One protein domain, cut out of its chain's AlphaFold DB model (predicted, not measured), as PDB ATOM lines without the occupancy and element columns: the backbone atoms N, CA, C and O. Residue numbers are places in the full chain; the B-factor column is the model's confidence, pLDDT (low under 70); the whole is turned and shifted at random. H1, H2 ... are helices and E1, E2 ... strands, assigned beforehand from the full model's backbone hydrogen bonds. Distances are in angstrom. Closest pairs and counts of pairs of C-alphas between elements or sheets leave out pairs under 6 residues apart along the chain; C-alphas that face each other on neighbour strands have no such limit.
ATOM      1  N   GLU A  39     100.897 141.156  80.164       86.75
ATOM      2  CA  GLU A  39     101.945 141.900  79.442       86.75
ATOM      3  C   GLU A  39     102.859 142.692  80.389       86.75
ATOM      4  O   GLU A  39     104.024 142.961  80.085       86.75
ATOM      5  N   ARG A  40     102.327 143.083  81.551       87.00
ATOM      6  CA  ARG A  40     103.036 143.864  82.568       87.00
ATOM      7  C   ARG A  40     103.355 142.998  83.778       87.00
ATOM      8  O   ARG A  40     102.543 142.167  84.187       87.00
ATOM      9  N   TRP A  41     104.519 143.236  84.370       86.44
ATOM     10  CA  TRP A  41     104.868 142.662  85.663       86.44
ATOM     11  C   TRP A  41     104.018 143.308  86.767       86.44
ATOM     12  O   TRP A  41     103.699 144.496  86.710       86.44
ATOM     13  N   TRP A  42     103.635 142.508  87.758       86.06
ATOM     14  CA  TRP A  42     102.859 142.947  88.922       86.06
ATOM     15  C   TRP A  42     103.766 143.440  90.049       86.06
ATOM     16  O   TRP A  42     103.480 144.445  90.698       86.06
ATOM     17  N   ARG A  43     104.876 142.733  90.275       86.62
ATOM     18  CA  ARG A  43     105.823 143.002  91.356       86.62
ATOM     19  C   ARG A  43     107.245 142.755  90.875       86.62
ATOM     20  O   ARG A  43     107.480 141.843  90.090       86.62
ATOM     21  N   VAL A  44     108.182 143.547  91.385       88.19
ATOM     22  CA  VAL A  44     109.613 143.239  91.333       88.19
ATOM     23  C   VAL A  44     110.062 142.897  92.746       88.19
ATOM     24  O   VAL A  44     109.781 143.643  93.684       88.19
ATOM     25  N   ALA A  45     110.722 141.759  92.897       86.38
ATOM     26  CA  ALA A  45     111.261 141.266  94.153       86.38
ATOM     27  C   ALA A  45     112.728 140.867  93.971       86.38
ATOM     28  O   ALA A  45     113.232 140.793  92.852       86.38
ATOM     29  N   VAL A  46     113.417 140.622  95.078       85.94
ATOM     30  CA  VAL A  46     114.750 140.019  95.073       85.94
ATOM     31  C   VAL A  46     114.599 138.621  95.644       85.94
ATOM     32  O   VAL A  46     114.017 138.452  96.715       85.94
ATOM     33  N   MET A  47     115.061 137.625  94.896       81.88
ATOM     34  CA  MET A  47     115.224 136.274  95.413       81.88
ATOM     35  C   MET A  47     116.560 136.232  96.160       81.88
ATOM     36  O   MET A  47     117.595 136.510  95.541       81.88
ATOM     37  N   PRO A  48     116.555 135.940  97.473       74.94
ATOM     38  CA  PRO A  48     117.791 135.809  98.226       74.94
ATOM     39  C   PRO A  48     118.596 134.628  97.679       74.94
ATOM     40  O   PRO A  48     118.040 133.580  97.343       74.94
ATOM     41  N   SER A  49     119.909 134.808  97.576       76.75
ATOM     42  CA  SER A  49     120.833 133.709  97.291       76.75
ATOM     43  C   SER A  49     120.821 132.655  98.411       76.75
ATOM     44  O   SER A  49     120.404 132.942  99.530       76.75
ATOM     45  N   GLU A  50     121.290 131.430  98.133       77.62
ATOM     46  CA  GLU A  50     121.365 130.353  99.144       77.62
ATOM     47  C   GLU A  50     122.118 130.805 100.406       77.62
ATOM     48  O   GLU A  50     121.645 130.590 101.518       77.62
ATOM     49  N   GLU A  51     123.216 131.547 100.230       73.75
ATOM     50  CA  GLU A  51     123.984 132.150 101.325       73.75
ATOM     51  C   GLU A  51     123.129 133.118 102.172       73.75
ATOM     52  O   GLU A  51     123.207 133.101 103.397       73.75
ATOM     53  N   ALA A  52     122.282 133.937 101.539       73.19
ATOM     54  CA  ALA A  52     121.401 134.882 102.233       73.19
ATOM     55  C   ALA A  52     120.247 134.181 102.977       73.19
ATOM     56  O   ALA A  52     119.786 134.659 104.015       73.19
ATOM     57  N   ILE A  53     119.791 133.026 102.476       78.19
ATOM     58  CA  ILE A  53     118.806 132.181 103.167       78.19
ATOM     59  C   ILE A  53     119.420 131.597 104.444       78.19
ATOM     60  O   ILE A  53     118.768 131.599 105.488       78.19
ATOM     61  N   GLU A  54     120.672 131.136 104.382       80.62
ATOM     62  CA  GLU A  54     121.397 130.594 105.538       80.62
ATOM     63  C   GLU A  54     121.674 131.655 106.613       80.62
ATOM     64  O   GLU A  54     121.566 131.367 107.806       80.62
ATOM     65  N   THR A  55     121.993 132.890 106.214       81.31
ATOM     66  CA  THR A  55     122.230 134.003 107.151       81.31
ATOM     67  C   THR A  55     120.944 134.657 107.661       81.31
ATOM     68  O   THR A  55     120.991 135.418 108.629       81.31
ATOM     69  N   GLY A  56     119.795 134.366 107.041       77.81
ATOM     70  CA  GLY A  56     118.517 135.015 107.340       77.81
ATOM     71  C   GLY A  56     118.466 136.486 106.909       77.81
ATOM     72  O   GLY A  56     117.665 137.257 107.442       77.81
ATOM     73  N   GLU A  57     119.329 136.894 105.979       78.31
ATOM     74  CA  GLU A  57     119.404 138.270 105.500       78.31
ATOM     75  C   GLU A  57     118.239 138.572 104.549       78.31
ATOM     76  O   GLU A  57     118.058 137.943 103.505       78.31
ATOM     77  N   ILE A  58     117.425 139.568 104.910       76.06
ATOM     78  CA  ILE A  58     116.335 140.042 104.056       76.06
ATOM     79  C   ILE A  58     116.899 141.116 103.129       76.06
ATOM     80  O   ILE A  58     117.059 142.266 103.532       76.06
ATOM     81  N   VAL A  59     117.163 140.746 101.879       80.00
ATOM     82  CA  VAL A  59     117.634 141.682 100.852       80.00
ATOM     83  C   VAL A  59     116.436 142.316 100.151       80.00
ATOM     84  O   VAL A  59     115.652 141.637  99.483       80.00
ATOM     85  N   THR A  60     116.275 143.633 100.279       85.62
ATOM     86  CA  THR A  60     115.256 144.358  99.512       85.62
ATOM     87  C   THR A  60     115.770 144.731  98.120       85.62
ATOM     88  O   THR A  60     116.972 144.775  97.855       85.62
ATOM     89  N   LEU A  61     114.856 145.076  97.202       85.56
ATOM     90  CA  LEU A  61     115.228 145.603  95.881       85.56
ATOM     91  C   LEU A  61     116.135 146.830  95.986       85.56
ATOM     92  O   LEU A  61     117.051 146.999  95.184       85.56
ATOM     93  N   ARG A  62     115.878 147.685  96.977       86.19
ATOM     94  CA  ARG A  62     116.700 148.861  97.227       86.19
ATOM     95  C   ARG A  62     118.124 148.454  97.585       86.19
ATOM     96  O   ARG A  62     119.047 148.982  96.976       86.19
ATOM     97  N   ASP A  63     118.283 147.496  98.490       84.50
ATOM     98  CA  ASP A  63     119.600 147.026  98.929       84.50
ATOM     99  C   ASP A  63     120.372 146.407  97.763       84.50
ATOM    100  O   ASP A  63     121.533 146.741  97.547       84.50
ATOM    101  N   ALA A  64     119.710 145.602  96.924       82.81
ATOM    102  CA  ALA A  64     120.323 145.039  95.721       82.81
ATOM    103  C   ALA A  64     120.817 146.131  94.745       82.81
ATOM    104  O   ALA A  64     121.902 146.025  94.166       82.81
ATOM    105  N   LEU A  65     120.051 147.216  94.574       84.88
ATOM    106  CA  LEU A  65     120.447 148.354  93.738       84.88
ATOM    107  C   LEU A  65     121.558 149.197  94.383       84.88
ATOM    108  O   LEU A  65     122.478 149.640  93.691       84.88
ATOM    109  N   GLU A  66     121.515 149.405  95.696       86.31
ATOM    110  CA  GLU A  66     122.575 150.085  96.442       86.31
ATOM    111  C   GLU A  66     123.885 149.286  96.359       86.31
ATOM    112  O   GLU A  66     124.911 149.837  95.958       86.31
ATOM    113  N   GLN A  67     123.854 147.968  96.562       81.12
ATOM    114  CA  GLN A  67     125.011 147.091  96.363       81.12
ATOM    115  C   GLN A  67     125.542 147.155  94.924       81.12
ATOM    116  O   GLN A  67     126.753 147.252  94.698       81.12
ATOM    117  N   TYR A  68     124.654 147.160  93.925       80.50
ATOM    118  CA  TYR A  68     125.044 147.336  92.528       80.50
ATOM    119  C   TYR A  68     125.779 148.669  92.297       80.50
ATOM    120  O   TYR A  68     126.853 148.703  91.674       80.50
ATOM    121  N   THR A  69     125.239 149.777  92.810       81.75
ATOM    122  CA  THR A  69     125.843 151.110  92.648       81.75
ATOM    123  C   THR A  69     127.173 151.240  93.384       81.75
ATOM    124  O   THR A  69     128.128 151.741  92.788       81.75
ATOM    125  N   LEU A  70     127.282 150.700  94.598       84.25
ATOM    126  CA  LEU A  70     128.497 150.737  95.415       84.25
ATOM    127  C   LEU A  70     129.580 149.760  94.945       84.25
ATOM    128  O   LEU A  70     130.759 149.964  95.229       84.25
ATOM    129  N   SER A  71     129.221 148.716  94.191       78.69
ATOM    130  CA  SER A  71     130.203 147.748  93.707       78.69
ATOM    131  C   SER A  71     131.282 148.422  92.848       78.69
ATOM    132  O   SER A  71     130.982 149.158  91.909       78.69
ATOM    133  N   ASN A  72     132.562 148.152  93.111       77.44
ATOM    134  CA  ASN A  72     133.673 148.700  92.316       77.44
ATOM    135  C   ASN A  72     134.018 147.808  91.103       77.44
ATOM    136  O   ASN A  72     135.172 147.632  90.710       77.44
ATOM    137  N   LYS A  73     133.000 147.154  90.537       74.00
ATOM    138  CA  LYS A  73     133.154 146.174  89.460       74.00
ATOM    139  C   LYS A  73     133.346 146.887  88.118       74.00
ATOM    140  O   LYS A  73     132.589 147.790  87.771       74.00
ATOM    141  N   LYS A  74     134.337 146.446  87.331       70.00
ATOM    142  CA  LYS A  74     134.629 146.997  85.986       70.00
ATOM    143  C   LYS A  74     133.497 146.741  84.985       70.00
ATOM    144  O   LYS A  74     133.262 147.545  84.081       70.00
ATOM    145  N   VAL A  75     132.803 145.617  85.153       70.81
ATOM    146  CA  VAL A  75     131.613 145.241  84.391       70.81
ATOM    147  C   VAL A  75     130.474 145.114  85.386       70.81
ATOM    148  O   VAL A  75     130.485 144.227  86.236       70.81
ATOM    149  N   LYS A  76     129.527 146.044  85.302       75.56
ATOM    150  CA  LYS A  76     128.328 146.048  86.131       75.56
ATOM    151  C   LYS A  76     127.148 145.575  85.300       75.56
ATOM    152  O   LYS A  76     126.817 146.192  84.286       75.56
ATOM    153  N   GLU A  77     126.515 144.511  85.760       75.81
ATOM    154  CA  GLU A  77     125.356 143.904  85.123       75.81
ATOM    155  C   GLU A  77     124.266 143.672  86.167       75.81
ATOM    156  O   GLU A  77     124.564 143.203  87.262       75.81
ATOM    157  N   ILE A  78     123.028 144.026  85.830       79.12
ATOM    158  CA  ILE A  78     121.841 143.630  86.584       79.12
ATOM    159  C   ILE A  78     121.106 142.604  85.737       79.12
ATOM    160  O   ILE A  78     120.771 142.882  84.585       79.12
ATOM    161  N   ILE A  79     120.860 141.431  86.308       81.06
ATOM    162  CA  ILE A  79     120.058 140.387  85.677       81.06
ATOM    163  C   ILE A  79     118.709 140.369  86.380       81.06
ATOM    164  O   ILE A  79     118.636 140.218  87.598       81.06
ATOM    165  N   MET A  80     117.656 140.547  85.593       84.75
ATOM    166  CA  MET A  80     116.280 140.397  86.027       84.75
ATOM    167  C   MET A  80     115.703 139.125  85.410       84.75
ATOM    168  O   MET A  80     115.655 139.001  84.187       84.75
ATOM    169  N   GLU A  81     115.252 138.191  86.237       87.44
ATOM    170  CA  GLU A  81     114.551 136.989  85.794       87.44
ATOM    171  C   GLU A  81     113.038 137.223  85.790       87.44
ATOM    172  O   GLU A  81     112.456 137.757  86.731       87.44
ATOM    173  N   LYS A  82     112.367 136.782  84.730       87.50
ATOM    174  CA  LYS A  82     110.913 136.708  84.665       87.50
ATOM    175  C   LYS A  82     110.443 135.437  85.362       87.50
ATOM    176  O   LYS A  82     110.769 134.317  84.946       87.50
ATOM    177  N   GLN A  83     109.622 135.600  86.387       87.19
ATOM    178  CA  GLN A  83     108.942 134.496  87.049       87.19
ATOM    179  C   GLN A  83     107.445 134.554  86.784       87.19
ATOM    180  O   GLN A  83     106.849 135.623  86.696       87.19
ATOM    181  N   ILE A  84     106.846 133.379  86.617       87.12
ATOM    182  CA  ILE A  84     105.403 133.245  86.448       87.12
ATOM    183  C   ILE A  84     104.806 133.058  87.835       87.12
ATOM    184  O   ILE A  84     105.177 132.131  88.553       87.12
ATOM    185  N   TYR A  85     103.873 133.929  88.190       85.06
ATOM    186  CA  TYR A  85     103.182 133.911  89.467       85.06
ATOM    187  C   TYR A  85     101.719 133.491  89.293       85.06
ATOM    188  O   TYR A  85     101.028 133.913  88.363       85.06
ATOM    189  N   GLY A  86     101.236 132.664  90.222       82.56
ATOM    190  CA  GLY A  86      99.836 132.239  90.317       82.56
ATOM    191  C   GLY A  86      99.547 130.816  89.830       82.56
ATOM    192  O   GLY A  86      98.520 130.257  90.206       82.56
ATOM    193  N   TRP A  87     100.429 130.197  89.042       88.06
ATOM    194  CA  TRP A  87     100.292 128.787  88.655       88.06
ATOM    195  C   TRP A  87     101.265 127.911  89.438       88.06
ATOM    196  O   TRP A  87     102.467 128.161  89.454       88.06
ATOM    197  N   HIS A  88     100.749 126.842  90.046       88.00
ATOM    198  CA  HIS A  88     101.580 125.823  90.678       88.00
ATOM    199  C   HIS A  88     102.027 124.806  89.618       88.00
ATOM    200  O   HIS A  88     101.323 123.836  89.338       88.00
ATOM    201  N   LEU A  89     103.182 125.049  88.989       87.12
ATOM    202  CA  LEU A  89     103.654 124.289  87.818       87.12
ATOM    203  C   LEU A  89     103.778 122.779  88.069       87.12
ATOM    204  O   LEU A  89     103.482 121.985  87.177       87.12
ATOM    205  N   VAL A  90     104.149 122.378  89.289       88.69
ATOM    206  CA  VAL A  90     104.234 120.962  89.690       88.69
ATOM    207  C   VAL A  90     102.857 120.295  89.673       88.69
ATOM    208  O   VAL A  90     102.711 119.158  89.231       88.69
ATOM    209  N   GLU A  91     101.825 121.021  90.106       88.88
ATOM    210  CA  GLU A  91     100.458 120.491  90.126       88.88
ATOM    211  C   GLU A  91      99.864 120.483  88.717       88.88
ATOM    212  O   GLU A  91      99.238 119.513  88.306       88.88
ATOM    213  N   LEU A  92     100.133 121.521  87.921       90.25
ATOM    214  CA  LEU A  92      99.754 121.532  86.510       90.25
ATOM    215  C   LEU A  92     100.384 120.354  85.751       90.25
ATOM    216  O   LEU A  92      99.706 119.686  84.973       90.25
ATOM    217  N   GLN A  93     101.658 120.061  86.011       91.81
ATOM    218  CA  GLN A  93     102.355 118.930  85.407       91.81
ATOM    219  C   GLN A  93     101.692 117.605  85.789       91.81
ATOM    220  O   GLN A  93     101.443 116.774  84.915       91.81
ATOM    221  N   SER A  94     101.362 117.414  87.070       91.38
ATOM    222  CA  SER A  94     100.694 116.195  87.536       91.38
ATOM    223  C   SER A  94      99.329 116.009  86.858       91.38
ATOM    224  O   SER A  94      98.997 114.904  86.419       91.38
ATOM    225  N   GLN A  95      98.566 117.090  86.686       91.50
ATOM    226  CA  GLN A  95      97.259 117.067  86.032       91.50
ATOM    227  C   GLN A  95      97.363 116.796  84.529       91.50
ATOM    228  O   GLN A  95      96.609 115.973  84.013       91.50
ATOM    229  N   LEU A  96      98.328 117.402  83.831       91.06
ATOM    230  CA  LEU A  96      98.588 117.118  82.416       91.06
ATOM    231  C   LEU A  96      98.976 115.653  82.199       91.06
ATOM    232  O   LEU A  96      98.414 114.993  81.326       91.06
ATOM    233  N   ILE A  97      99.867 115.114  83.036       91.56
ATOM    234  CA  ILE A  97     100.247 113.699  82.982       91.56
ATOM    235  C   ILE A  97      99.018 112.810  83.200       91.56
ATOM    236  O   ILE A  97      98.825 111.856  82.453       91.56
ATOM    237  N   ARG A  98      98.150 113.126  84.171       91.25
ATOM    238  CA  ARG A  98      96.908 112.367  84.410       91.25
ATOM    239  C   ARG A  98      95.964 112.393  83.209       91.25
ATOM    240  O   ARG A  98      95.414 111.350  82.867       91.25
ATOM    241  N   ILE A  99      95.800 113.545  82.557       90.19
ATOM    242  CA  ILE A  99      94.967 113.678  81.351       90.19
ATOM    243  C   ILE A  99      95.509 112.780  80.239       90.19
ATOM    244  O   ILE A  99      94.759 111.990  79.676       90.19
ATOM    245  N   VAL A 100      96.814 112.824  79.969       89.56
ATOM    246  CA  VAL A 100      97.431 111.962  78.953       89.56
ATOM    247  C   VAL A 100      97.310 110.484  79.340       89.56
ATOM    248  O   VAL A 100      96.954 109.663  78.509       89.56
ATOM    249  N   ARG A 101      97.524 110.120  80.609       90.69
ATOM    250  CA  ARG A 101      97.360 108.733  81.078       90.69
ATOM    251  C   ARG A 101      95.926 108.223  80.943       90.69
ATOM    252  O   ARG A 101      95.739 107.028  80.735       90.69
ATOM    253  N   SER A 102      94.925 109.102  81.020       89.38
ATOM    254  CA  SER A 102      93.518 108.718  80.860       89.38
ATOM    255  C   SER A 102      93.171 108.207  79.456       89.38
ATOM    256  O   SER A 102      92.177 107.503  79.310       89.38
ATOM    257  N   THR A 103      94.007 108.474  78.443       87.81
ATOM    258  CA  THR A 103      93.847 107.895  77.096       87.81
ATOM    259  C   THR A 103      94.327 106.445  77.000       87.81
ATOM    260  O   THR A 103      94.136 105.810  75.967       87.81
ATOM    261  N   GLY A 104      94.967 105.916  78.050       86.06
ATOM    262  CA  GLY A 104      95.608 104.601  78.037       86.06
ATOM    263  C   GLY A 104      97.062 104.616  77.554       86.06
ATOM    264  O   GLY A 104      97.636 103.546  77.374       86.06
ATOM    265  N   TYR A 105      97.680 105.790  77.369       85.31
ATOM    266  CA  TYR A 105      99.074 105.885  76.928       85.31
ATOM    267  C   TYR A 105     100.053 105.292  77.975       85.31
ATOM    268  O   TYR A 105     100.112 105.778  79.117       85.31
ATOM    269  N   PRO A 106     100.828 104.243  77.629       82.75
ATOM    270  CA  PRO A 106     101.623 103.487  78.600       82.75
ATOM    271  C   PRO A 106     103.037 104.048  78.816       82.75
ATOM    272  O   PRO A 106     103.612 103.836  79.888       82.75
ATOM    273  N   ASN A 107     103.579 104.807  77.866       86.62
ATOM    274  CA  ASN A 107     104.985 105.217  77.883       86.62
ATOM    275  C   ASN A 107     105.253 106.396  78.846       86.62
ATOM    276  O   ASN A 107     104.312 107.037  79.336       86.62
ATOM    277  N   PRO A 108     106.528 106.668  79.188       86.75
ATOM    278  CA  PRO A 108     106.909 107.818  80.002       86.75
ATOM    279  C   PRO A 108     106.463 109.141  79.373       86.75
ATOM    280  O   PRO A 108     106.529 109.323  78.162       86.75
ATOM    281  N   ILE A 109     106.015 110.077  80.210       88.12
ATOM    282  CA  ILE A 109     105.555 111.402  79.781       88.12
ATOM    283  C   ILE A 109     106.428 112.434  80.482       88.12
ATOM    284  O   ILE A 109     106.508 112.442  81.711       88.12
ATOM    285  N   SER A 110     107.044 113.317  79.701       88.69
ATOM    286  CA  SER A 110     107.794 114.466  80.204       88.69
ATOM    287  C   SER A 110     107.049 115.752  79.862       88.69
ATOM    288  O   SER A 110     106.583 115.928  78.736       88.69
ATOM    289  N   VAL A 111     106.908 116.642  80.844       87.75
ATOM    290  CA  VAL A 111     106.288 117.961  80.677       87.75
ATOM    291  C   VAL A 111     107.319 118.991  81.099       87.75
ATOM    292  O   VAL A 111     107.707 119.036  82.264       87.75
ATOM    293  N   ASN A 112     107.745 119.816  80.146       87.88
ATOM    294  CA  ASN A 112     108.752 120.846  80.356       87.88
ATOM    295  C   ASN A 112     108.138 122.232  80.160       87.88
ATOM    296  O   ASN A 112     107.310 122.437  79.271       87.88
ATOM    297  N   TYR A 113     108.576 123.190  80.977       85.88
ATOM    298  CA  TYR A 113     108.169 124.588  80.881       85.88
ATOM    299  C   TYR A 113     109.352 125.424  80.406       85.88
ATOM    300  O   TYR A 113     110.248 125.756  81.181       85.88
ATOM    301  N   GLU A 114     109.361 125.768  79.124       82.88
ATOM    302  CA  GLU A 114     110.418 126.592  78.544       82.88
ATOM    303  C   GLU A 114     110.062 128.079  78.654       82.88
ATOM    304  O   GLU A 114     108.997 128.521  78.220       82.88
ATOM    305  N   LYS A 115     110.965 128.874  79.240       81.75
ATOM    306  CA  LYS A 115     110.838 130.336  79.294       81.75
ATOM    307  C   LYS A 115     111.608 130.963  78.134       81.75
ATOM    308  O   LYS A 115     112.839 130.969  78.135       81.75
ATOM    309  N   PHE A 116     110.908 131.582  77.188       77.62
ATOM    310  CA  PHE A 116     111.554 132.395  76.154       77.62
ATOM    311  C   PHE A 116     111.866 133.798  76.678       77.62
ATOM    312  O   PHE A 116     111.009 134.462  77.262       77.62
ATOM    313  N   ASN A 117     113.100 134.274  76.465       73.88
ATOM    314  CA  ASN A 117     113.568 135.579  76.955       73.88
ATOM    315  C   ASN A 117     113.303 135.779  78.460       73.88
ATOM    316  O   ASN A 117     112.840 136.846  78.885       73.88
ATOM    317  N   GLY A 118     113.553 134.722  79.244       73.94
ATOM    318  CA  GLY A 118     113.326 134.694  80.688       73.94
ATOM    319  C   GLY A 118     114.239 135.640  81.462       73.94
ATOM    320  O   GLY A 118     113.831 136.130  82.503       73.94
ATOM    321  N   ASN A 119     115.414 135.971  80.924       80.69
ATOM    322  CA  ASN A 119     116.371 136.856  81.580       80.69
ATOM    323  C   ASN A 119     116.507 138.163  80.801       80.69
ATOM    324  O   ASN A 119     116.787 138.166  79.601       80.69
ATOM    325  N   ILE A 120     116.333 139.278  81.502       78.44
ATOM    326  CA  ILE A 120     116.618 140.620  81.012       78.44
ATOM    327  C   ILE A 120     117.905 141.077  81.684       78.44
ATOM    328  O   ILE A 120     117.955 141.314  82.887       78.44
ATOM    329  N   THR A 121     118.949 141.217  80.879       79.94
ATOM    330  CA  THR A 121     120.225 141.772  81.315       79.94
ATOM    331  C   THR A 121     120.255 143.272  81.025       79.94
ATOM    332  O   THR A 121     120.164 143.688  79.868       79.94
ATOM    333  N   ALA A 122     120.463 144.084  82.058       76.81
ATOM    334  CA  ALA A 122     120.819 145.490  81.933       76.81
ATOM    335  C   ALA A 122     122.320 145.671  82.212       76.81
ATOM    336  O   ALA A 122     122.800 145.458  83.327       76.81
ATOM    337  N   CYS A 123     123.075 146.072  81.188       75.50
ATOM    338  CA  CYS A 123     124.507 146.342  81.307       75.50
ATOM    339  C   CYS A 123     124.771 147.828  81.571       75.50
ATOM    340  O   CYS A 123     124.127 148.700  80.989       75.50
ATOM    341  N   SER A 124     125.791 148.124  82.377       74.25
ATOM    342  CA  SER A 124     126.293 149.489  82.547       74.25
ATOM    343  C   SER A 124     126.852 150.059  81.237       74.25
ATOM    344  O   SER A 124     127.389 149.331  80.395       74.25
ATOM    345  N   SER A 125     126.766 151.384  81.088       72.25
ATOM    346  CA  SER A 125     127.239 152.156  79.931       72.25
ATOM    347  C   SER A 125     128.765 152.291  79.836       72.25
ATOM    348  O   SER A 125     129.258 153.011  78.961       72.25
ATOM    349  N   SER A 126     129.525 151.604  80.698       76.00
ATOM    350  CA  SER A 126     130.986 151.659  80.700       76.00
ATOM    351  C   SER A 126     131.570 151.298  79.327       76.00
ATOM    352  O   SER A 126     131.060 150.431  78.610       76.00
ATOM    353  N   GLN A 127     132.661 151.968  78.942       73.94
ATOM    354  CA  GLN A 127     133.294 151.772  77.630       73.94
ATOM    355  C   GLN A 127     133.677 150.303  77.393       73.94
ATOM    356  O   GLN A 127     133.489 149.790  76.292       73.94
ATOM    357  N   LEU A 128     134.114 149.604  78.446       72.00
ATOM    358  CA  LEU A 128     134.471 148.186  78.403       72.00
ATOM    359  C   LEU A 128     133.254 147.280  78.133       72.00
ATOM    360  O   LEU A 128     133.327 146.381  77.299       72.00
ATOM    361  N   SER A 129     132.123 147.556  78.789       70.62
ATOM    362  CA  SER A 129     130.850 146.852  78.576       70.62
ATOM    363  C   SER A 129     130.341 147.046  77.142       70.62
ATOM    364  O   SER A 129     129.990 146.083  76.454       70.62
ATOM    365  N   ARG A 130     130.392 148.287  76.639       74.56
ATOM    366  CA  ARG A 130     129.977 148.624  75.267       74.56
ATOM    367  C   ARG A 130     130.870 147.978  74.211       74.56
ATOM    368  O   ARG A 130     130.360 147.496  73.204       74.56
ATOM    369  N   PHE A 131     132.181 147.954  74.444       75.69
ATOM    370  CA  PHE A 131     133.139 147.344  73.527       75.69
ATOM    371  C   PHE A 131     132.938 145.825  73.445       75.69
ATOM    372  O   PHE A 131     132.786 145.288  72.350       75.69
ATOM    373  N   ALA A 132     132.819 145.145  74.589       70.75
ATOM    374  CA  ALA A 132     132.609 143.697  74.644       70.75
ATOM    375  C   ALA A 132     131.260 143.239  74.049       70.75
ATOM    376  O   ALA A 132     131.136 142.112  73.559       70.75
ATOM    377  N   ASN A 133     130.237 144.101  74.067       74.75
ATOM    378  CA  ASN A 133     128.918 143.787  73.513       74.75
ATOM    379  C   ASN A 133     128.732 144.230  72.047       74.75
ATOM    380  O   ASN A 133     127.680 143.990  71.454       74.75
ATOM    381  N   SER A 134     129.734 144.868  71.435       82.31
ATOM    382  CA  SER A 134     129.658 145.304  70.040       82.31
ATOM    383  C   SER A 134     129.758 144.123  69.072       82.31
ATOM    384  O   SER A 134     130.671 143.297  69.159       82.31
ATOM    385  N   ARG A 135     128.853 144.068  68.084       80.81
ATOM    386  CA  ARG A 135     128.877 143.049  67.018       80.81
ATOM    387  C   ARG A 135     130.177 143.088  66.213       80.81
ATOM    388  O   ARG A 135     130.688 142.036  65.849       80.81
ATOM    389  N   ALA A 136     130.723 144.282  65.981       81.44
ATOM    390  CA  ALA A 136     131.970 144.455  65.238       81.44
ATOM    391  C   ALA A 136     133.159 143.831  65.980       81.44
ATOM    392  O   ALA A 136     133.957 143.119  65.380       81.44
ATOM    393  N   VAL A 137     133.228 144.031  67.300       80.12
ATOM    394  CA  VAL A 137     134.291 143.470  68.145       80.12
ATOM    395  C   VAL A 137     134.187 141.950  68.201       80.12
ATOM    396  O   VAL A 137     135.194 141.271  68.043       80.12
ATOM    397  N   ARG A 138     132.973 141.399  68.341       79.56
ATOM    398  CA  ARG A 138     132.758 139.943  68.286       79.56
ATOM    399  C   ARG A 138     133.161 139.351  66.939       79.56
ATOM    400  O   ARG A 138     133.824 138.324  66.911       79.56
ATOM    401  N   CYS A 139     132.807 140.015  65.839       82.69
ATOM    402  CA  CYS A 139     133.173 139.576  64.494       82.69
ATOM    403  C   CYS A 139     134.696 139.571  64.303       82.69
ATOM    404  O   CYS A 139     135.256 138.567  63.874       82.69
ATOM    405  N   PHE A 140     135.374 140.650  64.708       84.00
ATOM    406  CA  PHE A 140     136.831 140.737  64.633       84.00
ATOM    407  C   PHE A 140     137.509 139.669  65.498       84.00
ATOM    408  O   PHE A 140     138.430 139.006  65.040       84.00
ATOM    409  N   CYS A 141     137.006 139.448  66.714       81.00
ATOM    410  CA  CYS A 141     137.524 138.440  67.635       81.00
ATOM    411  C   CYS A 141     137.356 137.010  67.090       81.00
ATOM    412  O   CYS A 141     138.261 136.186  67.245       81.00
ATOM    413  N   CYS A 142     136.234 136.730  66.412       80.69
ATOM    414  CA  CYS A 142     136.006 135.458  65.723       80.69
ATOM    415  C   CYS A 142     136.960 135.289  64.540       80.69
ATOM    416  O   CYS A 142     137.553 134.227  64.388       80.69
ATOM    417  N   LEU A 143     137.131 136.336  63.728       83.75
ATOM    418  CA  LEU A 143     137.981 136.301  62.540       83.75
ATOM    419  C   LEU A 143     139.466 136.138  62.894       83.75
ATOM    420  O   LEU A 143     140.201 135.458  62.188       83.75
ATOM    421  N   SER A 144     139.905 136.743  63.997       84.94
ATOM    422  CA  SER A 144     141.296 136.716  64.448       84.94
ATOM    423  C   SER A 144     141.611 135.561  65.412       84.94
ATOM    424  O   SER A 144     142.658 135.595  66.057       84.94
ATOM    425  N   CYS A 145     140.696 134.597  65.594       81.56
ATOM    426  CA  CYS A 145     140.775 133.499  66.576       81.56
ATOM    427  C   CYS A 145     141.004 133.932  68.043       81.56
ATOM    428  O   CYS A 145     141.214 133.092  68.920       81.56
ATOM    429  N   LEU A 146     140.902 135.230  68.352       80.44
ATOM    430  CA  LEU A 146     141.069 135.767  69.707       80.44
ATOM    431  C   LEU A 146     139.913 135.360  70.630       80.44
ATOM    432  O   LEU A 146     140.040 135.480  71.850       80.44
ATOM    433  N   CYS A 147     138.821 134.826  70.077       77.06
ATOM    434  CA  CYS A 147     137.704 134.275  70.838       77.06
ATOM    435  C   CYS A 147     138.140 133.228  71.867       77.06
ATOM    436  O   CYS A 147     137.565 133.191  72.951       77.06
ATOM    437  N   ILE A 148     139.172 132.426  71.579       79.25
ATOM    438  CA  ILE A 148     139.641 131.374  72.497       79.25
ATOM    439  C   ILE A 148     140.132 131.972  73.824       79.25
ATOM    440  O   ILE A 148     139.927 131.377  74.875       79.25
ATOM    441  N   ILE A 149     140.725 133.171  73.796       80.06
ATOM    442  CA  ILE A 149     141.269 133.845  74.986       80.06
ATOM    443  C   ILE A 149     140.265 134.856  75.549       80.06
ATOM    444  O   ILE A 149     140.079 134.966  76.759       80.06
ATOM    445  N   PHE A 150     139.579 135.598  74.681       78.94
ATOM    446  CA  PHE A 150     138.701 136.682  75.105       78.94
ATOM    447  C   PHE A 150     137.396 136.172  75.730       78.94
ATOM    448  O   PHE A 150     136.934 136.736  76.722       78.94
ATOM    449  N   CYS A 151     136.821 135.083  75.206       78.06
ATOM    450  CA  CYS A 151     135.601 134.486  75.752       78.06
ATOM    451  C   CYS A 151     135.754 134.002  77.205       78.06
ATOM    452  O   CYS A 151     134.915 134.395  78.021       78.06
ATOM    453  N   PRO A 152     136.784 133.213  77.586       79.31
ATOM    454  CA  PRO A 152     136.927 132.772  78.973       79.31
ATOM    455  C   PRO A 152     137.221 133.934  79.924       79.31
ATOM    456  O   PRO A 152     136.640 133.989  81.004       79.31
ATOM    457  N   ILE A 153     138.040 134.915  79.522       80.31
ATOM    458  CA  ILE A 153     138.324 136.099  80.352       80.31
ATOM    459  C   ILE A 153     137.052 136.918  80.580       80.31
ATOM    460  O   ILE A 153     136.752 137.299  81.713       80.31
ATOM    461  N   TYR A 154     136.276 137.163  79.524       77.88
ATOM    462  CA  TYR A 154     135.003 137.870  79.628       77.88
ATOM    463  C   TYR A 154     134.001 137.105  80.503       77.88
ATOM    464  O   TYR A 154     133.359 137.705  81.366       77.88
ATOM    465  N   GLY A 155     133.917 135.780  80.345       76.06
ATOM    466  CA  GLY A 155     133.096 134.908  81.185       76.06
ATOM    467  C   GLY A 155     133.486 134.978  82.662       76.06
ATOM    468  O   GLY A 155     132.619 135.167  83.513       76.06
ATOM    469  N   CYS A 156     134.781 134.918  82.978       74.50
ATOM    470  CA  CYS A 156     135.284 135.049  84.346       74.50
ATOM    471  C   CYS A 156     134.989 136.430  84.943       74.50
ATOM    472  O   CYS A 156     134.482 136.518  86.061       74.50
ATOM    473  N   LEU A 157     135.233 137.513  84.196       73.19
ATOM    474  CA  LEU A 157     134.923 138.876  84.648       73.19
ATOM    475  C   LEU A 157     133.426 139.069  84.901       73.19
ATOM    476  O   LEU A 157     133.050 139.750  85.855       73.19
ATOM    477  N   ARG A 158     132.572 138.445  84.084       70.94
ATOM    478  CA  ARG A 158     131.118 138.463  84.267       70.94
ATOM    479  C   ARG A 158     130.688 137.651  85.487       70.94
ATOM    480  O   ARG A 158     129.861 138.121  86.258       70.94
ATOM    481  N   ARG A 159     131.290 136.480  85.715       66.88
ATOM    482  CA  ARG A 159     130.984 135.611  86.864       66.88
ATOM    483  C   ARG A 159     131.373 136.250  88.197       66.88
ATOM    484  O   ARG A 159     130.602 136.194  89.143       66.88
ATOM    485  N   ILE A 160     132.524 136.920  88.243       64.06
ATOM    486  CA  ILE A 160     132.976 137.704  89.409       64.06
ATOM    487  C   ILE A 160     132.124 138.980  89.567       64.06
ATOM    488  O   ILE A 160     131.890 139.471  90.673       64.06
ATOM    489  N   GLY A 161     131.654 139.534  88.446       54.00
ATOM    490  CA  GLY A 161     130.873 140.765  88.367       54.00
ATOM    491  C   GLY A 161     129.384 140.619  88.694       54.00
ATOM    492  O   GLY A 161     128.768 141.598  89.114       54.00
ATOM    493  N   SER A 162     128.799 139.430  88.583       58.00
ATOM    494  CA  SER A 162     127.372 139.243  88.862       58.00
ATOM    495  C   SER A 162     127.068 139.508  90.338       58.00
ATOM    496  O   SER A 162     127.828 139.109  91.224       58.00
ATOM    497  N   THR A 163     126.005 140.257  90.618       58.25
ATOM    498  CA  THR A 163     125.383 140.263  91.949       58.25
ATOM    499  C   THR A 163     124.862 138.855  92.236       58.25
ATOM    500  O   THR A 163     124.390 138.181  91.317       58.25
ATOM    501  N   ARG A 164     125.048 138.384  93.476       62.69
ATOM    502  CA  ARG A 164     124.627 137.040  93.907       62.69
ATOM    503  C   ARG A 164     123.110 136.923  93.986       62.69
ATOM    504  O   ARG A 164     122.576 135.861  93.694       62.69
ATOM    505  N   ASP A 165     122.442 138.025  94.302       69.25
ATOM    506  CA  ASP A 165     120.993 138.061  94.404       69.25
ATOM    507  C   ASP A 165     120.362 138.322  93.037       69.25
ATOM    508  O   ASP A 165     120.794 139.196  92.270       69.25
ATOM    509  N   THR A 166     119.338 137.532  92.724       77.69
ATOM    510  CA  THR A 166     118.619 137.612  91.458       77.69
ATOM    511  C   THR A 166     117.398 138.501  91.632       77.69
ATOM    512  O   THR A 166     116.516 138.262  92.459       77.69
ATOM    513  N   ILE A 167     117.344 139.573  90.842       85.12
ATOM    514  CA  ILE A 167     116.144 140.399  90.773       85.12
ATOM    515  C   ILE A 167     115.120 139.626  89.955       85.12
ATOM    516  O   ILE A 167     115.421 139.133  88.870       85.12
ATOM    517  N   VAL A 168     113.902 139.537  90.458       88.12
ATOM    518  CA  VAL A 168     112.810 138.818  89.825       88.12
ATOM    519  C   VAL A 168     111.669 139.772  89.524       88.12
ATOM    520  O   VAL A 168     111.260 140.558  90.375       88.12
ATOM    521  N   ALA A 169     111.128 139.681  88.314       87.69
ATOM    522  CA  ALA A 169     109.866 140.301  87.940       87.69
ATOM    523  C   ALA A 169     108.766 139.238  87.866       87.69
ATOM    524  O   ALA A 169     108.848 138.303  87.065       87.69
ATOM    525  N   ASP A 170     107.726 139.415  88.679       88.69
ATOM    526  CA  ASP A 170     106.578 138.519  88.762       88.69
ATOM    527  C   ASP A 170     105.542 138.880  87.691       88.69
ATOM    528  O   ASP A 170     104.941 139.960  87.700       88.69
ATOM    529  N   TYR A 171     105.303 137.942  86.782       89.06
ATOM    530  CA  TYR A 171     104.272 137.992  85.755       89.06
ATOM    531  C   TYR A 171     103.091 137.134  86.187       89.06
ATOM    532  O   TYR A 171     103.204 135.918  86.322       89.06
ATOM    533  N   VAL A 172     101.945 137.772  86.412       89.56
ATOM    534  CA  VAL A 172     100.743 137.078  86.881       89.56
ATOM    535  C   VAL A 172     100.032 136.412  85.709       89.56
ATOM    536  O   VAL A 172      99.873 137.009  84.639       89.56
ATOM    537  N   MET A 173      99.575 135.181  85.927       88.75
ATOM    538  CA  MET A 173      98.687 134.500  84.990       88.75
ATOM    539  C   MET A 173      97.283 135.105  85.062       88.75
ATOM    540  O   MET A 173      96.655 135.145  86.117       88.75
ATOM    541  N   THR A 174      96.784 135.565  83.921       90.12
ATOM    542  CA  THR A 174      95.475 136.223  83.773       90.12
ATOM    543  C   THR A 174      94.304 135.282  84.031       90.12
ATOM    544  O   THR A 174      93.233 135.726  84.438       90.12
ATOM    545  N   LYS A 175      94.492 133.978  83.797       89.12
ATOM    546  CA  LYS A 175      93.468 132.948  83.977       89.12
ATOM    547  C   LYS A 175      93.942 131.881  84.962       89.12
ATOM    548  O   LYS A 175      95.131 131.551  84.982       89.12
ATOM    549  N   PRO A 176      93.027 131.295  85.751       89.44
ATOM    550  CA  PRO A 176      93.369 130.196  86.640       89.44
ATOM    551  C   PRO A 176      93.678 128.921  85.847       89.44
ATOM    552  O   PRO A 176      93.181 128.714  84.736       89.44
ATOM    553  N   VAL A 177      94.455 128.033  86.468       89.50
ATOM    554  CA  VAL A 177      94.891 126.750  85.889       89.50
ATOM    555  C   VAL A 177      93.711 125.909  85.388       89.50
ATOM    556  O   VAL A 177      93.757 125.365  84.288       89.50
ATOM    557  N   ASN A 178      92.614 125.854  86.147       88.81
ATOM    558  CA  ASN A 178      91.444 125.049  85.785       88.81
ATOM    559  C   ASN A 178      90.819 125.492  84.457       88.81
ATOM    560  O   ASN A 178      90.428 124.653  83.650       88.81
ATOM    561  N   THR A 179      90.767 126.800  84.199       89.69
ATOM    562  CA  THR A 179      90.260 127.329  82.928       89.69
ATOM    563  C   THR A 179      91.184 126.958  81.775       89.69
ATOM    564  O   THR A 179      90.706 126.587  80.707       89.69
ATOM    565  N   PHE A 180      92.503 127.006  81.983       90.62
ATOM    566  CA  PHE A 180      93.463 126.537  80.985       90.62
ATOM    567  C   PHE A 180      93.243 125.054  80.649       90.62
ATOM    568  O   PHE A 180      93.139 124.703  79.474       90.62
TER     569      PHE A 180
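What this domain is: This is residues 39 to 180 of the 203 residues of the protein "Hypothetical protein" of Adineta steineri (UniProt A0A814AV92). Picture an arch: a narrow, strongly twisted sheet of four strands makes its top, and two legs reach away from the two ends of the sheet. One leg is H3 with residues 102 to 118 coming back beside it; the other is H4, H5 and H6, while H2 covers part of the sheet and H1 lies off to one side. The printed part has 142 residues with seven named helices and four named strands, in the order E1 H1 H2 E2 H3 E3 H4 H5 H6 E4 H7, of mixed class. The sheet is mixed, ordered E1 E4 E2 E3. The whole is loose, with a radius of gyration of the C-alphas of 20.6 A and spans of 58 by 42 by 32 A.

Where its parts are: Find C-alpha 43 at (105.823, 143.002, 91.356), where E1, residues 43 to 47, begins. Then come H1, residues 50 to 55, and H2, residues 61 to 70, 14.2 A long. E2, residues 77 to 85, runs 24.7 A to C-alpha 85 at (103.182, 133.911, 89.467). H3, residues 89 to 101, covers 18.1 A; E3 is residues 119 to 123. H4, residues 127 to 132, H5, residues 135 to 143, and H6, residues 147 to 161 and 19.9 A long, follow. E4, residues 166 to 172, measures 18.5 A, and H7, residues 177 to 180, ends at (93.463, 126.537, 80.985).

How they stand to each other: Begin at the sheet. E1 and E4 are antiparallel, with N 45 and O 168 2.8 A apart. E4 and E2 are parallel, with N 83 and O 169 at 2.9 A. E2 and E3 are antiparallel, with N 80 and O 120 at 2.8 A; these N and O pairs are within hydrogen-bond range. H2 is on the sheet at a height of 9.6 A, over E4 and E2, making two layers, a sheet with a helix on one face; C-alphas 46 and 61 are the closest of E1 and H2, 5.7 A apart. H1 is not on the sheet. H5 and H6 only just touch, only at the corner, with 3 pairs of C-alphas within 8 A, closest Cys 141 and Cys 147 at 5.3 A. H3 and H7 are close but not clearly touching, C-alphas 92 and 177 being 7.2 A apart. H3 is apart from H4, H5 and H6. Every O i to N i+4 pair is within hydrogen-bond range in H1 to H5, and 10 of 11 in H6; H7 is too short for one.

The domain as a whole: C-alphas 104 and 127, the two farthest apart, are 60.4 A from each other. The printed part has no cut. The link from H3 to E3, 17 residues, is long. Look at residues 159 to 165 for pLDDT under 70; the mean of the printed part is 81.4.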